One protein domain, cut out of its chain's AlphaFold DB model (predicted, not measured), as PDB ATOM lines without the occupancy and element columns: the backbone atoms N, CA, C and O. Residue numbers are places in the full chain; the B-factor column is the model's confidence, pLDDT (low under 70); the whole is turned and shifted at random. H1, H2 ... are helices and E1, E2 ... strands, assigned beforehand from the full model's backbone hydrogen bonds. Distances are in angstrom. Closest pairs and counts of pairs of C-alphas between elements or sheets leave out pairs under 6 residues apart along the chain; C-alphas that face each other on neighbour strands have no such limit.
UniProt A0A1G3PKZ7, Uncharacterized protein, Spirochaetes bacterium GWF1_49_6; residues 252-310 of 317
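What this domain is: This is residues 252 to 310 of the 317 residues of an uncharacterized protein of Spirochaetes bacterium GWF1_49_6 (UniProt A0A1G3PKZ7). H2 forms the middle of an elongated model, with H3 packed crosswise on it, short H1 towards one end and the E1-E2 hairpin at the other, where residues 282 to 287 stick out. The printed part has 59 residues, with three named helices and two named strands in the order H1, H2, E1, E2, H3; the two-stranded sheet is antiparallel and the class mixed. It is loose, with a radius of gyration of the C-alphas of 13.0 A and spans of 40 by 24 by 20 A.

Where its parts are: H1, residues 254 to 259, begins with C-alpha 254 at (25.189, 48.713, 79.578). H2, residues 265 to 275, is 14.9 A long. E1, residues 277 to 282, measures 13.6 A and E2, residues 287 to 291, 13.1 A. H3, residues 296 to 306, measures 15.3 A and ends with C-alpha 306 at (40.484, 44.299, 96.864).

How they stand to each other: H1 and H2 are close but not clearly touching, the closest C-alphas, Tyr 257 and Trp 271, 7.8 A apart. H2 and H3 touch, about perpendicular at 74 degrees, closest at the C-alphas of Lys 273 and Tyr 298, 5.4 A. In the hairpin E1 and E2, N 281 and O 288 are within hydrogen-bond range at 2.8 A. In H1, H2 and H3 every O i to N i+4 pair is within range. E1 and H3 are apart.

The domain as a whole: The farthest C-alphas, Thr 263 and Lys 285, are 40.7 A apart. The printed part has no cut and its four links between named elements are tight. Residues 308 to 310 have pLDDT under 70.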
ATOM      1  N   THR A 252      26.126  48.359  87.064       91.12
ATOM      2  CA  THR A 252      26.514  49.275  85.988       91.12
ATOM      3  C   THR A 252      25.972  48.833  84.620       91.12
ATOM      4  O   THR A 252      26.759  48.540  83.707       91.12
ATOM      5  N   PRO A 253      24.636  48.754  84.438       91.38
ATOM      6  CA  PRO A 253      24.037  48.205  83.222       91.38
ATOM      7  C   PRO A 253      24.478  48.935  81.948       91.38
ATOM      8  O   PRO A 253      24.536  50.163  81.908       91.38
ATOM      9  N   ASP A 254      24.718  48.180  80.869       91.75
ATOM     10  CA  ASP A 254      25.189  48.713  79.578       91.75
ATOM     11  C   ASP A 254      24.298  49.830  79.022       91.75
ATOM     12  O   ASP A 254      24.802  50.790  78.440       91.75
ATOM     13  N   ILE A 255      22.977  49.699  79.175       93.25
ATOM     14  CA  ILE A 255      22.015  50.679  78.662       93.25
ATOM     15  C   ILE A 255      22.119  52.017  79.399       93.25
ATOM     16  O   ILE A 255      22.070  53.068  78.765       93.25
ATOM     17  N   LEU A 256      22.333  51.981  80.717       92.56
ATOM     18  CA  LEU A 256      22.503  53.182  81.527       92.56
ATOM     19  C   LEU A 256      23.862  53.820  81.264       92.56
ATOM     20  O   LEU A 256      23.916  55.012  80.994       92.56
ATOM     21  N   TYR A 257      24.931  53.021  81.217       93.06
ATOM     22  CA  TYR A 257      26.279  53.517  80.918       93.06
ATOM     23  C   TYR A 257      26.335  54.318  79.607       93.06
ATOM     24  O   TYR A 257      26.995  55.344  79.532       93.06
ATOM     25  N   LYS A 258      25.621  53.864  78.569       92.88
ATOM     26  CA  LYS A 258      25.550  54.556  77.270       92.88
ATOM     27  C   LYS A 258      24.678  55.815  77.279       92.88
ATOM     28  O   LYS A 258      24.779  56.608  76.349       92.88
ATOM     29  N   SER A 259      23.794  55.951  78.265       93.44
ATOM     30  CA  SER A 259      22.816  57.041  78.351       93.44
ATOM     31  C   SER A 259      23.254  58.146  79.314       93.44
ATOM     32  O   SER A 259      22.841  59.291  79.157       93.44
ATOM     33  N   ILE A 260      24.082  57.813  80.306       92.31
ATOM     34  CA  ILE A 260      24.649  58.770  81.255       92.31
ATOM     35  C   ILE A 260      25.711  59.612  80.545       92.31
ATOM     36  O   ILE A 260      26.625  59.089  79.904       92.31
ATOM     37  N   HIS A 261      25.608  60.930  80.690       90.69
ATOM     38  CA  HIS A 261      26.668  61.847  80.298       90.69
ATOM     39  C   HIS A 261      27.661  61.981  81.454       90.69
ATOM     40  O   HIS A 261      27.432  62.755  82.376       90.69
ATOM     41  N   PHE A 262      28.734  61.191  81.422       89.44
ATOM     42  CA  PHE A 262      29.773  61.259  82.445       89.44
ATOM     43  C   PHE A 262      30.630  62.512  82.283       89.44
ATOM     44  O   PHE A 262      31.254  62.708  81.238       89.44
ATOM     45  N   THR A 263      30.715  63.300  83.348       86.44
ATOM     46  CA  THR A 263      31.634  64.437  83.477       86.44
ATOM     47  C   THR A 263      32.770  64.127  84.453       86.44
ATOM     48  O   THR A 263      33.862  64.682  84.329       86.44
ATOM     49  N   ASN A 264      32.576  63.160  85.362       84.19
ATOM     50  CA  ASN A 264      33.557  62.793  86.375       84.19
ATOM     51  C   ASN A 264      34.316  61.493  86.024       84.19
ATOM     52  O   ASN A 264      33.758  60.395  85.934       84.19
ATOM     53  N   ASN A 265      35.644  61.590  85.895       87.25
ATOM     54  CA  ASN A 265      36.523  60.445  85.613       87.25
ATOM     55  C   ASN A 265      36.553  59.388  86.731       87.25
ATOM     56  O   ASN A 265      36.805  58.209  86.454       87.25
ATOM     57  N   VAL A 266      36.304  59.782  87.983       87.19
ATOM     58  CA  VAL A 266      36.147  58.855  89.113       87.19
ATOM     59  C   VAL A 266      34.910  57.994  88.892       87.19
ATOM     60  O   VAL A 266      35.015  56.772  88.990       87.19
ATOM     61  N   SER A 267      33.784  58.593  88.492       91.00
ATOM     62  CA  SER A 267      32.558  57.867  88.143       91.00
ATOM     63  C   SER A 267      32.795  56.890  86.992       91.00
ATOM     64  O   SER A 267      32.473  55.711  87.115       91.00
ATOM     65  N   ILE A 268      33.452  57.323  85.907       94.00
ATOM     66  CA  ILE A 268      33.800  56.435  84.781       94.00
ATOM     67  C   ILE A 268      34.659  55.258  85.255       94.00
ATOM     68  O   ILE A 268      34.422  54.112  84.869       94.00
ATOM     69  N   THR A 269      35.663  55.534  86.089       93.50
ATOM     70  CA  THR A 269      36.564  54.510  86.625       93.50
ATOM     71  C   THR A 269      35.812  53.522  87.506       93.50
ATOM     72  O   THR A 269      36.037  52.320  87.379       93.50
ATOM     73  N   GLU A 270      34.914  54.002  88.366       92.38
ATOM     74  CA  GLU A 270      34.066  53.163  89.210       92.38
ATOM     75  C   GLU A 270      33.124  52.301  88.361       92.38
ATOM     76  O   GLU A 270      33.020  51.096  88.594       92.38
ATOM     77  N   TRP A 271      32.525  52.863  87.308       95.62
ATOM     78  CA  TRP A 271      31.686  52.093  86.394       95.62
ATOM     79  C   TRP A 271      32.478  51.002  85.677       95.62
ATOM     80  O   TRP A 271      32.132  49.824  85.744       95.62
ATOM     81  N   GLU A 272      33.583  51.354  85.023       95.81
ATOM     82  CA  GLU A 272      34.407  50.388  84.289       95.81
ATOM     83  C   GLU A 272      35.042  49.328  85.208       95.81
ATOM     84  O   GLU A 272      35.258  48.192  84.776       95.81
ATOM     85  N   LYS A 273      35.265  49.645  86.492       94.31
ATOM     86  CA  LYS A 273      35.670  48.680  87.526       94.31
ATOM     87  C   LYS A 273      34.644  47.546  87.652       94.31
ATOM     88  O   LYS A 273      35.019  46.383  87.516       94.31
ATOM     89  N   HIS A 274      33.365  47.873  87.852       94.56
ATOM     90  CA  HIS A 274      32.273  46.890  87.928       94.56
ATOM     91  C   HIS A 274      32.068  46.154  86.598       94.56
ATOM     92  O   HIS A 274      31.961  44.929  86.564       94.56
ATOM     93  N   ARG A 275      32.105  46.878  85.474       94.81
ATOM     94  CA  ARG A 275      31.929  46.311  84.122       94.81
ATOM     95  C   ARG A 275      33.043  45.349  83.710       94.81
ATOM     96  O   ARG A 275      32.848  44.543  82.802       94.81
ATOM     97  N   SER A 276      34.203  45.423  84.363       95.81
ATOM     98  CA  SER A 276      35.321  44.500  84.146       95.81
ATOM     99  C   SER A 276      35.081  43.117  84.766       95.81
ATOM    100  O   SER A 276      35.819  42.181  84.449       95.81
ATOM    101  N   VAL A 277      34.072  42.952  85.631       94.88
ATOM    102  CA  VAL A 277      33.703  41.657  86.217       94.88
ATOM    103  C   VAL A 277      33.015  40.786  85.161       94.88
ATOM    104  O   VAL A 277      31.970  41.131  84.616       94.88
ATOM    105  N   LEU A 278      33.618  39.633  84.863       94.00
ATOM    106  CA  LEU A 278      33.071  38.619  83.953       94.00
ATOM    107  C   LEU A 278      32.137  37.642  84.669       94.00
ATOM    108  O   LEU A 278      31.247  37.070  84.047       94.00
ATOM    109  N   GLY A 279      32.375  37.421  85.959       91.38
ATOM    110  CA  GLY A 279      31.559  36.562  86.800       91.38
ATOM    111  C   GLY A 279      32.191  36.351  88.166       91.38
ATOM    112  O   GLY A 279      33.383  36.617  88.369       91.38
ATOM    113  N   ARG A 280      31.391  35.841  89.099       92.25
ATOM    114  CA  ARG A 280      31.798  35.606  90.482       92.25
ATOM    115  C   ARG A 280      31.265  34.286  91.024       92.25
ATOM    116  O   ARG A 280      30.243  33.784  90.569       92.25
ATOM    117  N   ILE A 281      31.970  33.748  92.009       91.31
ATOM    118  CA  ILE A 281      31.543  32.634  92.852       91.31
ATOM    119  C   ILE A 281      31.665  33.118  94.291       91.31
ATOM    120  O   ILE A 281      32.737  33.564  94.698       91.31
ATOM    121  N   ILE A 282      30.569  33.035  95.038       91.38
ATOM    122  CA  ILE A 282      30.530  33.285  96.477       91.38
ATOM    123  C   ILE A 282      29.888  32.053  97.092       91.38
ATOM    124  O   ILE A 282      28.698  31.808  96.908       91.38
ATOM    125  N   ASP A 283      30.700  31.246  97.761       86.12
ATOM    126  CA  ASP A 283      30.247  30.067  98.480       86.12
ATOM    127  C   ASP A 283      31.080  29.862  99.754       86.12
ATOM    128  O   ASP A 283      32.040  30.583 100.030       86.12
ATOM    129  N   LYS A 284      30.728  28.840 100.537       80.12
ATOM    130  CA  LYS A 284      31.386  28.527 101.814       80.12
ATOM    131  C   LYS A 284      32.886  28.212 101.722       80.12
ATOM    132  O   LYS A 284      33.557  28.173 102.747       80.12
ATOM    133  N   LYS A 285      33.404  27.887 100.535       85.94
ATOM    134  CA  LYS A 285      34.805  27.508 100.308       85.94
ATOM    135  C   LYS A 285      35.615  28.652  99.722       85.94
ATOM    136  O   LYS A 285      36.815  28.721  99.980       85.94
ATOM    137  N   GLN A 286      35.001  29.493  98.894       89.88
ATOM    138  CA  GLN A 286      35.720  30.539  98.181       89.88
ATOM    139  C   GLN A 286      34.847  31.744  97.834       89.88
ATOM    140  O   GLN A 286      33.667  31.632  97.501       89.88
ATOM    141  N   ILE A 287      35.512  32.895  97.798       91.88
ATOM    142  CA  ILE A 287      35.055  34.097  97.111       91.88
ATOM    143  C   ILE A 287      36.005  34.295  95.931       91.88
ATOM    144  O   ILE A 287      37.205  34.496  96.120       91.88
ATOM    145  N   LYS A 288      35.490  34.196  94.707       92.81
ATOM    146  CA  LYS A 288      36.281  34.285  93.476       92.81
ATOM    147  C   LYS A 288      35.615  35.225  92.486       92.81
ATOM    148  O   LYS A 288      34.459  35.027  92.140       92.81
ATOM    149  N   PHE A 289      36.385  36.163  91.948       93.31
ATOM    150  CA  PHE A 289      35.978  37.023  90.838       93.31
ATOM    151  C   PHE A 289      36.841  36.720  89.613       93.31
ATOM    152  O   PHE A 289      38.059  36.580  89.717       93.31
ATOM    153  N   SER A 290      36.211  36.611  88.446       95.19
ATOM    154  CA  SER A 290      36.897  36.583  87.152       95.19
ATOM    155  C   SER A 290      36.753  37.953  86.517       95.19
ATOM    156  O   SER A 290      35.637  38.438  86.352       95.19
ATOM    157  N   ILE A 291      37.871  38.593  86.188       95.44
ATOM    158  CA  ILE A 291      37.905  40.006  85.805       95.44
ATOM    159  C   ILE A 291      38.742  40.167  84.539       95.44
ATOM    160  O   ILE A 291      39.806  39.559  84.410       95.44
ATOM    161  N   LYS A 292      38.276  41.007  83.613       96.00
ATOM    162  CA  LYS A 292      39.017  41.404  82.414       96.00
ATOM    163  C   LYS A 292      38.918  42.910  82.210       96.00
ATOM    164  O   LYS A 292      37.892  43.422  81.777       96.00
ATOM    165  N   CYS A 293      40.022  43.601  82.470       94.81
ATOM    166  CA  CYS A 293      40.115  45.047  82.306       94.81
ATOM    167  C   CYS A 293      40.504  45.420  80.873       94.81
ATOM    168  O   CYS A 293      41.372  44.788  80.271       94.81
ATOM    169  N   LYS A 294      39.912  46.498  80.352       93.56
ATOM    170  CA  LYS A 294      40.301  47.096  79.063       93.56
ATOM    171  C   LYS A 294      41.463  48.087  79.181       93.56
ATOM    172  O   LYS A 294      42.081  48.412  78.176       93.56
ATOM    173  N   HIS A 295      41.745  48.572  80.392       95.56
ATOM    174  CA  HIS A 295      42.760  49.590  80.651       95.56
ATOM    175  C   HIS A 295      43.457  49.362  82.011       95.56
ATOM    176  O   HIS A 295      42.783  48.957  82.968       95.56
ATOM    177  N   PRO A 296      44.771  49.656  82.151       95.06
ATOM    178  CA  PRO A 296      45.506  49.476  83.410       95.06
ATOM    179  C   PRO A 296      44.946  50.267  84.601       95.06
ATOM    180  O   PRO A 296      45.020  49.804  85.737       95.06
ATOM    181  N   VAL A 297      44.341  51.437  84.364       94.56
ATOM    182  CA  VAL A 297      43.707  52.247  85.429       94.56
ATOM    183  C   VAL A 297      42.582  51.476  86.122       94.56
ATOM    184  O   VAL A 297      42.500  51.490  87.348       94.56
ATOM    185  N   TYR A 298      41.767  50.730  85.369       94.69
ATOM    186  CA  TYR A 298      40.688  49.924  85.944       94.69
ATOM    187  C   TYR A 298      41.249  48.744  86.735       94.69
ATOM    188  O   TYR A 298      40.793  48.485  87.841       94.69
ATOM    189  N   GLN A 299      42.303  48.086  86.237       94.06
ATOM    190  CA  GLN A 299      43.003  47.049  87.002       94.06
ATOM    191  C   GLN A 299      43.545  47.599  88.328       94.06
ATOM    192  O   GLN A 299      43.335  46.980  89.367       94.06
ATOM    193  N   LYS A 300      44.198  48.767  88.312       93.88
ATOM    194  CA  LYS A 300      44.691  49.425  89.529       93.88
ATOM    195  C   LYS A 300      43.550  49.742  90.500       93.88
ATOM    196  O   LYS A 300      43.703  49.497  91.692       93.88
ATOM    197  N   SER A 301      42.420  50.247  90.000       92.88
ATOM    198  CA  SER A 301      41.227  50.534  90.808       92.88
ATOM    199  C   SER A 301      40.654  49.269  91.463       92.88
ATOM    200  O   SER A 301      40.390  49.258  92.663       92.88
ATOM    201  N   ILE A 302      40.553  48.167  90.713       92.94
ATOM    202  CA  ILE A 302      40.113  46.861  91.232       92.94
ATOM    203  C   ILE A 302      41.078  46.337  92.288       92.94
ATOM    204  O   ILE A 302      40.640  45.921  93.355       92.94
ATOM    205  N   LEU A 303      42.385  46.365  92.008       91.38
ATOM    206  CA  LEU A 303      43.385  45.937  92.978       91.38
ATOM    207  C   LEU A 303      43.267  46.771  94.244       91.38
ATOM    208  O   LEU A 303      43.155  46.180  95.297       91.38
ATOM    209  N   HIS A 304      43.166  48.099  94.155       90.25
ATOM    210  CA  HIS A 304      42.963  48.959  95.322       90.25
ATOM    211  C   HIS A 304      41.673  48.641  96.094       90.25
ATOM    212  O   HIS A 304      41.675  48.668  97.321       90.25
ATOM    213  N   PHE A 305      40.580  48.322  95.397       88.25
ATOM    214  CA  PHE A 305      39.328  47.891  96.019       88.25
ATOM    215  C   PHE A 305      39.494  46.577  96.798       88.25
ATOM    216  O   PHE A 305      39.035  46.490  97.934       88.25
ATOM    217  N   MET A 306      40.202  45.596  96.228       83.81
ATOM    218  CA  MET A 306      40.484  44.299  96.864       83.81
ATOM    219  C   MET A 306      41.548  44.402  97.971       83.81
ATOM    220  O   MET A 306      41.449  43.734  98.995       83.81
ATOM    221  N   ASP A 307      42.533  45.284  97.787       80.50
ATOM    222  CA  ASP A 307      43.598  45.633  98.735       80.50
ATOM    223  C   ASP A 307      43.144  46.655  99.772       80.50
ATOM    224  O   ASP A 307      43.990  47.162 100.518       80.50
ATOM    225  N   ARG A 308      41.838  46.963  99.867       60.06
ATOM    226  CA  ARG A 308      41.276  47.594 101.063       60.06
ATOM    227  C   ARG A 308      41.535  46.657 102.238       60.06
ATOM    228  O   ARG A 308      40.675  45.911 102.696       60.06
ATOM    229  N   ARG A 309      42.765  46.727 102.752       41.28
ATOM    230  CA  ARG A 309      43.150  46.302 104.077       41.28
ATOM    231  C   ARG A 309      42.064  46.841 104.987       41.28
ATOM    232  O   ARG A 309      41.608  47.968 104.807       41.28
ATOM    233  N   VAL A 310      41.693  46.023 105.956       39.03
ATOM    234  CA  VAL A 310      41.011  46.357 107.208       39.03
ATOM    235  C   VAL A 310      41.714  47.555 107.884       39.03
ATOM    236  O   VAL A 310      42.401  47.431 108.890       39.03
TER     237      VAL A 310